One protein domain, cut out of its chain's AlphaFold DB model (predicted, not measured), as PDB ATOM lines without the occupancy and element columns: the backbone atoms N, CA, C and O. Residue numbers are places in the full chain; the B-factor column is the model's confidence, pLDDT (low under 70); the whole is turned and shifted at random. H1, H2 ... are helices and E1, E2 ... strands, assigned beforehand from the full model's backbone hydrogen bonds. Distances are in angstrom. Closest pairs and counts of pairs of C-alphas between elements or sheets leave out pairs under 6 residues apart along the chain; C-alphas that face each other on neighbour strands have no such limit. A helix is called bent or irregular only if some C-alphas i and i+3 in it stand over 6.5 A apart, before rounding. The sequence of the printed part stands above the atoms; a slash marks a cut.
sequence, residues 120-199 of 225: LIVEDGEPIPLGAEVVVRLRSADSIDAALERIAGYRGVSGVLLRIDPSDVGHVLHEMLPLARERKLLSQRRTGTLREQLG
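What this domain is: This is residues 120 to 199 of the 225 residues of the protein "Nitrilotriacetate monooxygenase component A" of Mycolicibacterium conceptionense (UniProt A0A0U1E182). A small three-stranded parallel sheet has H1 over one face; H2 packs partly on H1, and a long link leads to H3, where residues 191 to 196 stick out. The 80 printed residues hold E1, E2, H1, E3, H2, H3; sheet order E1, E2, E3; class mixed. It is compact, radius of gyration of the C-alphas 12.9 A, spans 35 by 32 by 23 A.

How they stand to each other: E1, residues 120 to 123, is parallel to E2, residues 134 to 138; N 135 and O 120, 2.8 A apart, are within hydrogen-bond range. H1, residues 144 to 152, is on the sheet at a height of 9.5 A. E2 is parallel to E3, residues 157 to 162; N 161 and O 136, 2.8 A apart, are within range. E2, H1, E3 form a strand-helix-strand unit, parallel neighbours joined through a helix, its crossover right-handed. H2, residues 166 to 182, touches H1 with residues 176 to 180 alone, closest C-alphas Asp 145 and Met 176, 6.9 A. H3, residues 194 to 198, is apart from H2. Every O i to N i+4 pair is within range in H1 and H3, 9 of 13 in H2.

Where its parts are: E1 begins at C-alpha 120 (38.734, -26.809, -19.042). H2, 24.4 A long, has a kink of 38 degrees near residue 173 and is only just irregular, C-alphas 167 and 170 being 6.9 A apart. H3 ends at C-alpha 198 (51.209, -24.182, -24.153).

The domain as a whole: The printed part has no cut; the H2 to H3 link is long; residues 141 to 142 have pLDDT under 70.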
ATOM      1  N   LEU A 120      39.800 -27.126 -19.987       92.00
ATOM      2  CA  LEU A 120      38.734 -26.809 -19.042       92.00
ATOM      3  C   LEU A 120      39.273 -26.006 -17.864       92.00
ATOM      4  O   LEU A 120      40.328 -26.321 -17.319       92.00
ATOM      5  N   ILE A 121      38.533 -24.990 -17.436       91.88
ATOM      6  CA  ILE A 121      38.830 -24.250 -16.211       91.88
ATOM      7  C   ILE A 121      37.927 -24.751 -15.094       91.88
ATOM      8  O   ILE A 121      36.709 -24.628 -15.190       91.88
ATOM      9  N   VAL A 122      38.535 -25.257 -14.026       90.50
ATOM     10  CA  VAL A 122      37.852 -25.642 -12.781       90.50
ATOM     11  C   VAL A 122      38.261 -24.690 -11.667       90.50
ATOM     12  O   VAL A 122      39.378 -24.166 -11.687       90.50
ATOM     13  N   GLU A 123      37.389 -24.437 -10.701       88.81
ATOM     14  CA  GLU A 123      37.784 -23.677  -9.512       88.81
ATOM     15  C   GLU A 123      38.601 -24.556  -8.559       88.81
ATOM     16  O   GLU A 123      38.468 -25.782  -8.520       88.81
ATOM     17  N   ASP A 124      39.472 -23.933  -7.771       87.50
ATOM     18  CA  ASP A 124      40.203 -24.657  -6.739       87.50
ATOM     19  C   ASP A 124      39.260 -25.353  -5.743       87.50
ATOM     20  O   ASP A 124      38.360 -24.739  -5.171       87.50
ATOM     21  N   GLY A 125      39.499 -26.645  -5.521       83.94
ATOM     22  CA  GLY A 125      38.683 -27.504  -4.666       83.94
ATOM     23  C   GLY A 125      37.535 -28.208  -5.391       83.94
ATOM     24  O   GLY A 125      36.938 -29.117  -4.813       83.94
ATOM     25  N   GLU A 126      37.249 -27.858  -6.648       86.44
ATOM     26  CA  GLU A 126      36.288 -28.599  -7.466       86.44
ATOM     27  C   GLU A 126      36.883 -29.922  -7.986       86.44
ATOM     28  O   GLU A 126      38.100 -30.048  -8.162       86.44
ATOM     29  N   PRO A 127      36.040 -30.939  -8.249       85.44
ATOM     30  CA  PRO A 127      36.492 -32.181  -8.864       85.44
ATOM     31  C   PRO A 127      37.104 -31.943 -10.249       85.44
ATOM     32  O   PRO A 127      36.514 -31.270 -11.090       85.44
ATOM     33  N   ILE A 128      38.257 -32.563 -10.508       86.44
ATOM     34  CA  ILE A 128      38.941 -32.505 -11.805       86.44
ATOM     35  C   ILE A 128      38.311 -33.546 -12.747       86.44
ATOM     36  O   ILE A 128      38.339 -34.740 -12.426       86.44
ATOM     37  N   PRO A 129      37.749 -33.138 -13.900       83.25
ATOM     38  CA  PRO A 129      37.205 -34.067 -14.886       83.25
ATOM     39  C   PRO A 129      38.267 -35.037 -15.419       83.25
ATOM     40  O   PRO A 129      39.398 -34.650 -15.708       83.25
ATOM     41  N   LEU A 130      37.896 -36.308 -15.586       81.00
ATOM     42  CA  LEU A 130      38.781 -37.312 -16.179       81.00
ATOM     43  C   LEU A 130      38.863 -37.133 -17.700       81.00
ATOM     44  O   LEU A 130      37.843 -36.962 -18.359       81.00
ATOM     45  N   GLY A 131      40.072 -37.253 -18.256       80.06
ATOM     46  CA  GLY A 131      40.297 -37.266 -19.707       80.06
ATOM     47  C   GLY A 131      40.261 -35.897 -20.392       80.06
ATOM     48  O   GLY A 131      40.334 -35.853 -21.614       80.06
ATOM     49  N   ALA A 132      40.173 -34.806 -19.629       83.00
ATOM     50  CA  ALA A 132      40.307 -33.443 -20.128       83.00
ATOM     51  C   ALA A 132      41.603 -32.809 -19.613       83.00
ATOM     52  O   ALA A 132      42.051 -33.111 -18.506       83.00
ATOM     53  N   GLU A 133      42.177 -31.905 -20.402       89.75
ATOM     54  CA  GLU A 133      43.258 -31.040 -19.943       89.75
ATOM     55  C   GLU A 133      42.670 -29.892 -19.121       89.75
ATOM     56  O   GLU A 133      41.786 -29.165 -19.582       89.75
ATOM     57  N   VAL A 134      43.132 -29.733 -17.882       92.25
ATOM     58  CA  VAL A 134      42.511 -28.817 -16.919       92.25
ATOM     59  C   VAL A 134      43.469 -27.714 -16.492       92.25
ATOM     60  O   VAL A 134      44.646 -27.946 -16.225       92.25
ATOM     61  N   VAL A 135      42.946 -26.500 -16.368       93.69
ATOM     62  CA  VAL A 135      43.589 -25.379 -15.686       93.69
ATOM     63  C   VAL A 135      42.793 -25.069 -14.424       93.69
ATOM     64  O   VAL A 135      41.590 -24.825 -14.481       93.69
ATOM     65  N   VAL A 136      43.455 -25.057 -13.271       92.31
ATOM     66  CA  VAL A 136      42.795 -24.742 -11.995       92.31
ATOM     67  C   VAL A 136      42.828 -23.233 -11.772       92.31
ATOM     68  O   VAL A 136      43.893 -22.618 -11.819       92.31
ATOM     69  N   ARG A 137      41.675 -22.609 -11.539       91.25
ATOM     70  CA  ARG A 137      41.579 -21.181 -11.224       91.25
ATOM     71  C   ARG A 137      41.756 -20.948  -9.727       91.25
ATOM     72  O   ARG A 137      41.016 -21.502  -8.919       91.25
ATOM     73  N   LEU A 138      42.683 -20.057  -9.377       88.81
ATOM     74  CA  LEU A 138      42.854 -19.534  -8.021       88.81
ATOM     75  C   LEU A 138      42.265 -18.122  -7.937       88.81
ATOM     76  O   LEU A 138      42.553 -17.274  -8.786       88.81
ATOM     77  N   ARG A 139      41.437 -17.879  -6.915       78.75
ATOM     78  CA  ARG A 139      40.750 -16.592  -6.684       78.75
ATOM     79  C   ARG A 139      41.411 -15.693  -5.644       78.75
ATOM     80  O   ARG A 139      41.011 -14.541  -5.532       78.75
ATOM     81  N   SER A 140      42.363 -16.218  -4.877       73.12
ATOM     82  CA  SER A 140      43.135 -15.448  -3.903       73.12
ATOM     83  C   SER A 140      44.619 -15.736  -4.077       73.12
ATOM     84  O   SER A 140      44.999 -16.843  -4.468       73.12
ATOM     85  N   ALA A 141      45.436 -14.723  -3.783       66.56
ATOM     86  CA  ALA A 141      46.873 -14.880  -3.638       66.56
ATOM     87  C   ALA A 141      47.257 -15.600  -2.332       66.56
ATOM     88  O   ALA A 141      48.347 -16.169  -2.227       66.56
ATOM     89  N   ASP A 142      46.342 -15.633  -1.359       67.75
ATOM     90  CA  ASP A 142      46.562 -16.285  -0.077       67.75
ATOM     91  C   ASP A 142      46.817 -17.777  -0.279       67.75
ATOM     92  O   ASP A 142      45.978 -18.516  -0.794       67.75
ATOM     93  N   SER A 143      47.975 -18.239   0.183       73.50
ATOM     94  CA  SER A 143      48.382 -19.644   0.081       73.50
ATOM     95  C   SER A 143      48.527 -20.166  -1.359       73.50
ATOM     96  O   SER A 143      48.401 -21.377  -1.562       73.50
ATOM     97  N   ILE A 144      48.849 -19.305  -2.346       78.56
ATOM     98  CA  ILE A 144      49.194 -19.742  -3.716       78.56
ATOM     99  C   ILE A 144      50.221 -20.875  -3.678       78.56
ATOM    100  O   ILE A 144      50.018 -21.874  -4.353       78.56
ATOM    101  N   ASP A 145      51.279 -20.777  -2.869       78.69
ATOM    102  CA  ASP A 145      52.308 -21.822  -2.781       78.69
ATOM    103  C   ASP A 145      51.734 -23.201  -2.426       78.69
ATOM    104  O   ASP A 145      52.021 -24.195  -3.095       78.69
ATOM    105  N   ALA A 146      50.889 -23.259  -1.393       82.50
ATOM    106  CA  ALA A 146      50.250 -24.497  -0.958       82.50
ATOM    107  C   ALA A 146      49.249 -25.010  -2.005       82.50
ATOM    108  O   ALA A 146      49.122 -26.219  -2.211       82.50
ATOM    109  N   ALA A 147      48.553 -24.098  -2.692       85.62
ATOM    110  CA  ALA A 147      47.679 -24.446  -3.800       85.62
ATOM    111  C   ALA A 147      48.480 -25.027  -4.974       85.62
ATOM    112  O   ALA A 147      48.128 -26.096  -5.460       85.62
ATOM    113  N   LEU A 148      49.585 -24.399  -5.381       85.25
ATOM    114  CA  LEU A 148      50.457 -24.874  -6.457       85.25
ATOM    115  C   LEU A 148      51.033 -26.260  -6.153       85.25
ATOM    116  O   LEU A 148      51.001 -27.129  -7.021       85.25
ATOM    117  N   GLU A 149      51.519 -26.494  -4.931       84.00
ATOM    118  CA  GLU A 149      52.021 -27.810  -4.514       84.00
ATOM    119  C   GLU A 149      50.934 -28.885  -4.566       84.00
ATOM    120  O   GLU A 149      51.158 -29.968  -5.110       84.00
ATOM    121  N   ARG A 150      49.741 -28.582  -4.044       87.06
ATOM    122  CA  ARG A 150      48.596 -29.495  -4.113       87.06
ATOM    123  C   ARG A 150      48.201 -29.773  -5.562       87.06
ATOM    124  O   ARG A 150      47.979 -30.928  -5.919       87.06
ATOM    125  N   ILE A 151      48.143 -28.735  -6.392       88.31
ATOM    126  CA  ILE A 151      47.715 -28.824  -7.788       88.31
ATOM    127  C   ILE A 151      48.693 -29.651  -8.621       88.31
ATOM    128  O   ILE A 151      48.264 -30.498  -9.403       88.31
ATOM    129  N   ALA A 152      49.997 -29.475  -8.405       85.56
ATOM    130  CA  ALA A 152      51.038 -30.243  -9.084       85.56
ATOM    131  C   ALA A 152      50.959 -31.758  -8.813       85.56
ATOM    132  O   ALA A 152      51.519 -32.550  -9.570       85.56
ATOM    133  N   GLY A 153      50.258 -32.174  -7.753       85.44
ATOM    134  CA  GLY A 153      49.997 -33.579  -7.450       85.44
ATOM    135  C   GLY A 153      48.883 -34.222  -8.286       85.44
ATOM    136  O   GLY A 153      48.800 -35.452  -8.332       85.44
ATOM    137  N   TYR A 154      48.024 -33.440  -8.948       85.81
ATOM    138  CA  TYR A 154      46.909 -33.980  -9.727       85.81
ATOM    139  C   TYR A 154      47.330 -34.366 -11.146       85.81
ATOM    140  O   TYR A 154      47.845 -33.560 -11.919       85.81
ATOM    141  N   ARG A 155      47.032 -35.611 -11.533       79.88
ATOM    142  CA  ARG A 155      47.131 -36.031 -12.936       79.88
ATOM    143  C   ARG A 155      45.988 -35.396 -13.734       79.88
ATOM    144  O   ARG A 155      44.840 -35.512 -13.320       79.88
ATOM    145  N   GLY A 156      46.307 -34.768 -14.866       81.25
ATOM    146  CA  GLY A 156      45.335 -34.086 -15.736       81.25
ATOM    147  C   GLY A 156      45.252 -32.570 -15.539       81.25
ATOM    148  O   GLY A 156      44.538 -31.902 -16.283       81.25
ATOM    149  N   VAL A 157      45.997 -32.004 -14.579       90.00
ATOM    150  CA  VAL A 157      46.160 -30.548 -14.497       90.00
ATOM    151  C   VAL A 157      47.354 -30.114 -15.334       90.00
ATOM    152  O   VAL A 157      48.489 -30.523 -15.095       90.00
ATOM    153  N   SER A 158      47.076 -29.249 -16.297       90.44
ATOM    154  CA  SER A 158      48.033 -28.656 -17.225       90.44
ATOM    155  C   SER A 158      48.540 -27.285 -16.774       90.44
ATOM    156  O   SER A 158      49.577 -26.818 -17.248       90.44
ATOM    157  N   GLY A 159      47.844 -26.618 -15.853       90.81
ATOM    158  CA  GLY A 159      48.286 -25.321 -15.356       90.81
ATOM    159  C   GLY A 159      47.357 -24.678 -14.339       90.81
ATOM    160  O   GLY A 159      46.400 -25.281 -13.853       90.81
ATOM    161  N   VAL A 160      47.656 -23.418 -14.033       90.62
ATOM    162  CA  VAL A 160      46.918 -22.609 -13.062       90.62
ATOM    163  C   VAL A 160      46.579 -21.250 -13.666       90.62
ATOM    164  O   VAL A 160      47.432 -20.611 -14.281       90.62
ATOM    165  N   LEU A 161      45.336 -20.805 -13.474       90.25
ATOM    166  CA  LEU A 161      44.878 -19.462 -13.818       90.25
ATOM    167  C   LEU A 161      44.791 -18.623 -12.545       90.25
ATOM    168  O   LEU A 161      43.930 -18.851 -11.698       90.25
ATOM    169  N   LEU A 162      45.664 -17.629 -12.429       87.69
ATOM    170  CA  LEU A 162      45.678 -16.710 -11.296       87.69
ATOM    171  C   LEU A 162      44.783 -15.507 -11.593       87.69
ATOM    172  O   LEU A 162      45.066 -14.730 -12.507       87.69
ATOM    173  N   ARG A 163      43.716 -15.333 -10.812       83.69
ATOM    174  CA  ARG A 163      42.952 -14.085 -10.771       83.69
ATOM    175  C   ARG A 163      43.337 -13.349  -9.494       83.69
ATOM    176  O   ARG A 163      42.857 -13.691  -8.421       83.69
ATOM    177  N   ILE A 164      44.222 -12.372  -9.640       83.94
ATOM    178  CA  ILE A 164      44.822 -11.626  -8.530       83.94
ATOM    179  C   ILE A 164      44.448 -10.149  -8.601       83.94
ATOM    180  O   ILE A 164      44.113  -9.643  -9.678       83.94
ATOM    181  N   ASP A 165      44.520  -9.465  -7.463       84.94
ATOM    182  CA  ASP A 165      44.447  -8.011  -7.445       84.94
ATOM    183  C   ASP A 165      45.709  -7.424  -8.110       84.94
ATOM    184  O   ASP A 165      46.796  -7.999  -7.989       84.94
ATOM    185  N   PRO A 166      45.618  -6.285  -8.821       88.25
ATOM    186  CA  PRO A 166      46.796  -5.628  -9.383       88.25
ATOM    187  C   PRO A 166      47.920  -5.366  -8.367       88.25
ATOM    188  O   PRO A 166      49.090  -5.370  -8.753       88.25
ATOM    189  N   SER A 167      47.595  -5.159  -7.088       87.94
ATOM    190  CA  SER A 167      48.587  -4.974  -6.020       87.94
ATOM    191  C   SER A 167      49.416  -6.231  -5.722       87.94
ATOM    192  O   SER A 167      50.588  -6.108  -5.363       87.94
ATOM    193  N   ASP A 168      48.880  -7.427  -5.978       86.88
ATOM    194  CA  ASP A 168      49.557  -8.707  -5.734       86.88
ATOM    195  C   ASP A 168      50.522  -9.108  -6.861       86.88
ATOM    196  O   ASP A 168      51.317 -10.040  -6.712       86.88
ATOM    197  N   VAL A 169      50.496  -8.410  -8.004       89.00
ATOM    198  CA  VAL A 169      51.329  -8.741  -9.175       89.00
ATOM    199  C   VAL A 169      52.816  -8.759  -8.814       89.00
ATOM    200  O   VAL A 169      53.541  -9.653  -9.250       89.00
ATOM    201  N   GLY A 170      53.276  -7.809  -7.995       90.75
ATOM    202  CA  GLY A 170      54.670  -7.754  -7.548       90.75
ATOM    203  C   GLY A 170      55.069  -8.990  -6.739       90.75
ATOM    204  O   GLY A 170      56.094  -9.604  -7.031       90.75
ATOM    205  N   HIS A 171      54.224  -9.392  -5.788       86.75
ATOM    206  CA  HIS A 171      54.431 -10.586  -4.971       86.75
ATOM    207  C   HIS A 171      54.480 -11.853  -5.839       86.75
ATOM    208  O   HIS A 171      55.409 -12.658  -5.744       86.75
ATOM    209  N   VAL A 172      53.546 -11.997  -6.785       87.19
ATOM    210  CA  VAL A 172      53.533 -13.143  -7.703       87.19
ATOM    211  C   VAL A 172      54.798 -13.195  -8.565       87.19
ATOM    212  O   VAL A 172      55.423 -14.250  -8.688       87.19
ATOM    213  N   LEU A 173      55.205 -12.072  -9.158       89.81
ATOM    214  CA  LEU A 173      56.344 -12.032 -10.078       89.81
ATOM    215  C   LEU A 173      57.696 -12.212  -9.382       89.81
ATOM    216  O   LEU A 173      58.593 -12.833  -9.959       89.81
ATOM    217  N   HIS A 174      57.860 -11.650  -8.185       91.81
ATOM    218  CA  HIS A 174      59.157 -11.561  -7.513       91.81
ATOM    219  C   HIS A 174      59.355 -12.577  -6.389       91.81
ATOM    220  O   HIS A 174      60.503 -12.848  -6.046       91.81
ATOM    221  N   GLU A 175      58.285 -13.167  -5.860       88.50
ATOM    222  CA  GLU A 175      58.368 -14.154  -4.779       88.50
ATOM    223  C   GLU A 175      57.824 -15.512  -5.236       88.50
ATOM    224  O   GLU A 175      58.569 -16.493  -5.267       88.50
ATOM    225  N   MET A 176      56.571 -15.567  -5.699       85.62
ATOM    226  CA  MET A 176      55.911 -16.843  -6.023       85.62
ATOM    227  C   MET A 176      56.516 -17.546  -7.244       85.62
ATOM    228  O   MET A 176      56.828 -18.735  -7.190       85.62
ATOM    229  N   LEU A 177      56.703 -16.845  -8.370       86.69
ATOM    230  CA  LEU A 177      57.243 -17.463  -9.587       86.69
ATOM    231  C   LEU A 177      58.674 -18.010  -9.405       86.69
ATOM    232  O   LEU A 177      58.939 -19.115  -9.894       86.69
ATOM    233  N   PRO A 178      59.606 -17.304  -8.729       89.44
ATOM    234  CA  PRO A 178      60.900 -17.873  -8.359       89.44
ATOM    235  C   PRO A 178      60.783 -19.140  -7.505       89.44
ATOM    236  O   PRO A 178      61.385 -20.152  -7.866       89.44
ATOM    237  N   LEU A 179      59.955 -19.130  -6.455       87.06
ATOM    238  CA  LEU A 179      59.749 -20.293  -5.583       87.06
ATOM    239  C   LEU A 179      59.169 -21.493  -6.344       87.06
ATOM    240  O   LEU A 179      59.682 -22.611  -6.244       87.06
ATOM    241  N   ALA A 180      58.155 -21.270  -7.181       86.75
ATOM    242  CA  ALA A 180      57.584 -22.304  -8.041       86.75
ATOM    243  C   ALA A 180      58.625 -22.888  -9.013       86.75
ATOM    244  O   ALA A 180      58.616 -24.091  -9.294       86.75
ATOM    245  N   ARG A 181      59.561 -22.065  -9.508       88.06
ATOM    246  CA  ARG A 181      60.664 -22.518 -10.368       88.06
ATOM    247  C   ARG A 181      61.677 -23.368  -9.606       88.06
ATOM    248  O   ARG A 181      62.067 -24.416 -10.115       88.06
ATOM    249  N   GLU A 182      62.090 -22.950  -8.411       89.19
ATOM    250  CA  GLU A 182      63.006 -23.716  -7.550       89.19
ATOM    251  C   GLU A 182      62.437 -25.097  -7.216       89.19
ATOM    252  O   GLU A 182      63.140 -26.108  -7.279       89.19
ATOM    253  N   ARG A 183      61.126 -25.150  -6.966       87.75
ATOM    254  CA  ARG A 183      60.366 -26.378  -6.709       87.75
ATOM    255  C   ARG A 183      60.038 -27.184  -7.970       87.75
ATOM    256  O   ARG A 183      59.440 -28.248  -7.864       87.75
ATOM    257  N   LYS A 184      60.449 -26.714  -9.155       88.06
ATOM    258  CA  LYS A 184      60.211 -27.356 -10.463       88.06
ATOM    259  C   LYS A 184      58.725 -27.577 -10.781       88.06
ATOM    260  O   LYS A 184      58.377 -28.531 -11.471       88.06
ATOM    261  N   LEU A 185      57.862 -26.681 -10.303       85.56
ATOM    262  CA  LEU A 185      56.419 -26.703 -10.567       85.56
ATOM    263  C   LEU A 185      56.057 -26.053 -11.912       85.56
ATOM    264  O   LEU A 185      54.939 -26.202 -12.391       85.56
ATOM    265  N   LEU A 186      56.994 -25.322 -12.524       83.31
ATOM    266  CA  LEU A 186      56.798 -24.654 -13.810       83.31
ATOM    267  C   LEU A 186      57.360 -25.492 -14.960       83.31
ATOM    268  O   LEU A 186      58.474 -26.019 -14.879       83.31
ATOM    269  N   SER A 187      56.615 -25.553 -16.062       81.00
ATOM    270  CA  SER A 187      57.085 -26.157 -17.307       81.00
ATOM    271  C   SER A 187      58.233 -25.349 -17.926       81.00
ATOM    272  O   SER A 187      58.418 -24.155 -17.666       81.00
ATOM    273  N   GLN A 188      59.040 -26.010 -18.762       80.38
ATOM    274  CA  GLN A 188      60.062 -25.309 -19.533       80.38
ATOM    275  C   GLN A 188      59.407 -24.330 -20.504       80.38
ATOM    276  O   GLN A 188      58.461 -24.672 -21.216       80.38
ATOM    277  N   ARG A 189      59.954 -23.114 -20.558       76.69
ATOM    278  CA  ARG A 189      59.469 -22.080 -21.464       76.69
ATOM    279  C   ARG A 189      59.725 -22.507 -22.906       76.69
ATOM    280  O   ARG A 189      60.873 -22.620 -23.330       76.69
ATOM    281  N   ARG A 190      58.648 -22.713 -23.649       87.31
ATOM    282  CA  ARG A 190      58.671 -22.906 -25.099       87.31
ATOM    283  C   ARG A 190      58.676 -21.544 -25.804       87.31
ATOM    284  O   ARG A 190      58.366 -20.516 -25.200       87.31
ATOM    285  N   THR A 191      59.066 -21.531 -27.071       91.44
ATOM    286  CA  THR A 191      59.067 -20.344 -27.941       91.44
ATOM    287  C   THR A 191      58.058 -20.521 -29.068       91.44
ATOM    288  O   THR A 191      57.679 -21.651 -29.359       91.44
ATOM    289  N   GLY A 192      57.670 -19.425 -29.720       94.56
ATOM    290  CA  GLY A 192      56.710 -19.441 -30.825       94.56
ATOM    291  C   GLY A 192      55.362 -18.853 -30.426       94.56
ATOM    292  O   GLY A 192      55.289 -17.986 -29.549       94.56
ATOM    293  N   THR A 193      54.310 -19.315 -31.086       96.69
ATOM    294  CA  THR A 193      52.910 -18.961 -30.834       96.69
ATOM    295  C   THR A 193      52.444 -19.362 -29.432       96.69
ATOM    296  O   THR A 193      53.075 -20.179 -28.763       96.69
ATOM    297  N   LEU A 194      51.319 -18.815 -28.962       96.06
ATOM    298  CA  LEU A 194      50.722 -19.202 -27.684       96.06
ATOM    299  C   LEU A 194      50.393 -20.701 -27.668       96.06
ATOM    300  O   LEU A 194      50.697 -21.372 -26.685       96.06
ATOM    301  N   ARG A 195      49.845 -21.244 -28.760       94.75
ATOM    302  CA  ARG A 195      49.562 -22.681 -28.886       94.75
ATOM    303  C   ARG A 195      50.825 -23.539 -28.728       94.75
ATOM    304  O   ARG A 195      50.824 -24.475 -27.930       94.75
ATOM    305  N   GLU A 196      51.928 -23.186 -29.393       94.94
ATOM    306  CA  GLU A 196      53.223 -23.870 -29.228       94.94
ATOM    307  C   GLU A 196      53.782 -23.716 -27.809       94.94
ATOM    308  O   GLU A 196      54.329 -24.672 -27.249       94.94
ATOM    309  N   GLN A 197      53.613 -22.531 -27.211       93.75
ATOM    310  CA  GLN A 197      54.055 -22.241 -25.850       93.75
ATOM    311  C   GLN A 197      53.344 -23.107 -24.808       93.75
ATOM    312  O   GLN A 197      53.987 -23.607 -23.885       93.75
ATOM    313  N   LEU A 198      52.039 -23.312 -24.986       91.94
ATOM    314  CA  LEU A 198      51.209 -24.182 -24.153       91.94
ATOM    315  C   LEU A 198      51.398 -25.663 -24.492       91.94
ATOM    316  O   LEU A 198      51.131 -26.533 -23.669       91.94
ATOM    317  N   GLY A 199      51.903 -25.959 -25.688       90.88
ATOM    318  CA  GLY A 199      52.130 -27.321 -26.138       90.88
ATOM    319  C   GLY A 199      50.880 -28.074 -26.545       90.88
ATOM    320  O   GLY A 199      50.896 -29.302 -26.522       90.88
TER     321      GLY A 199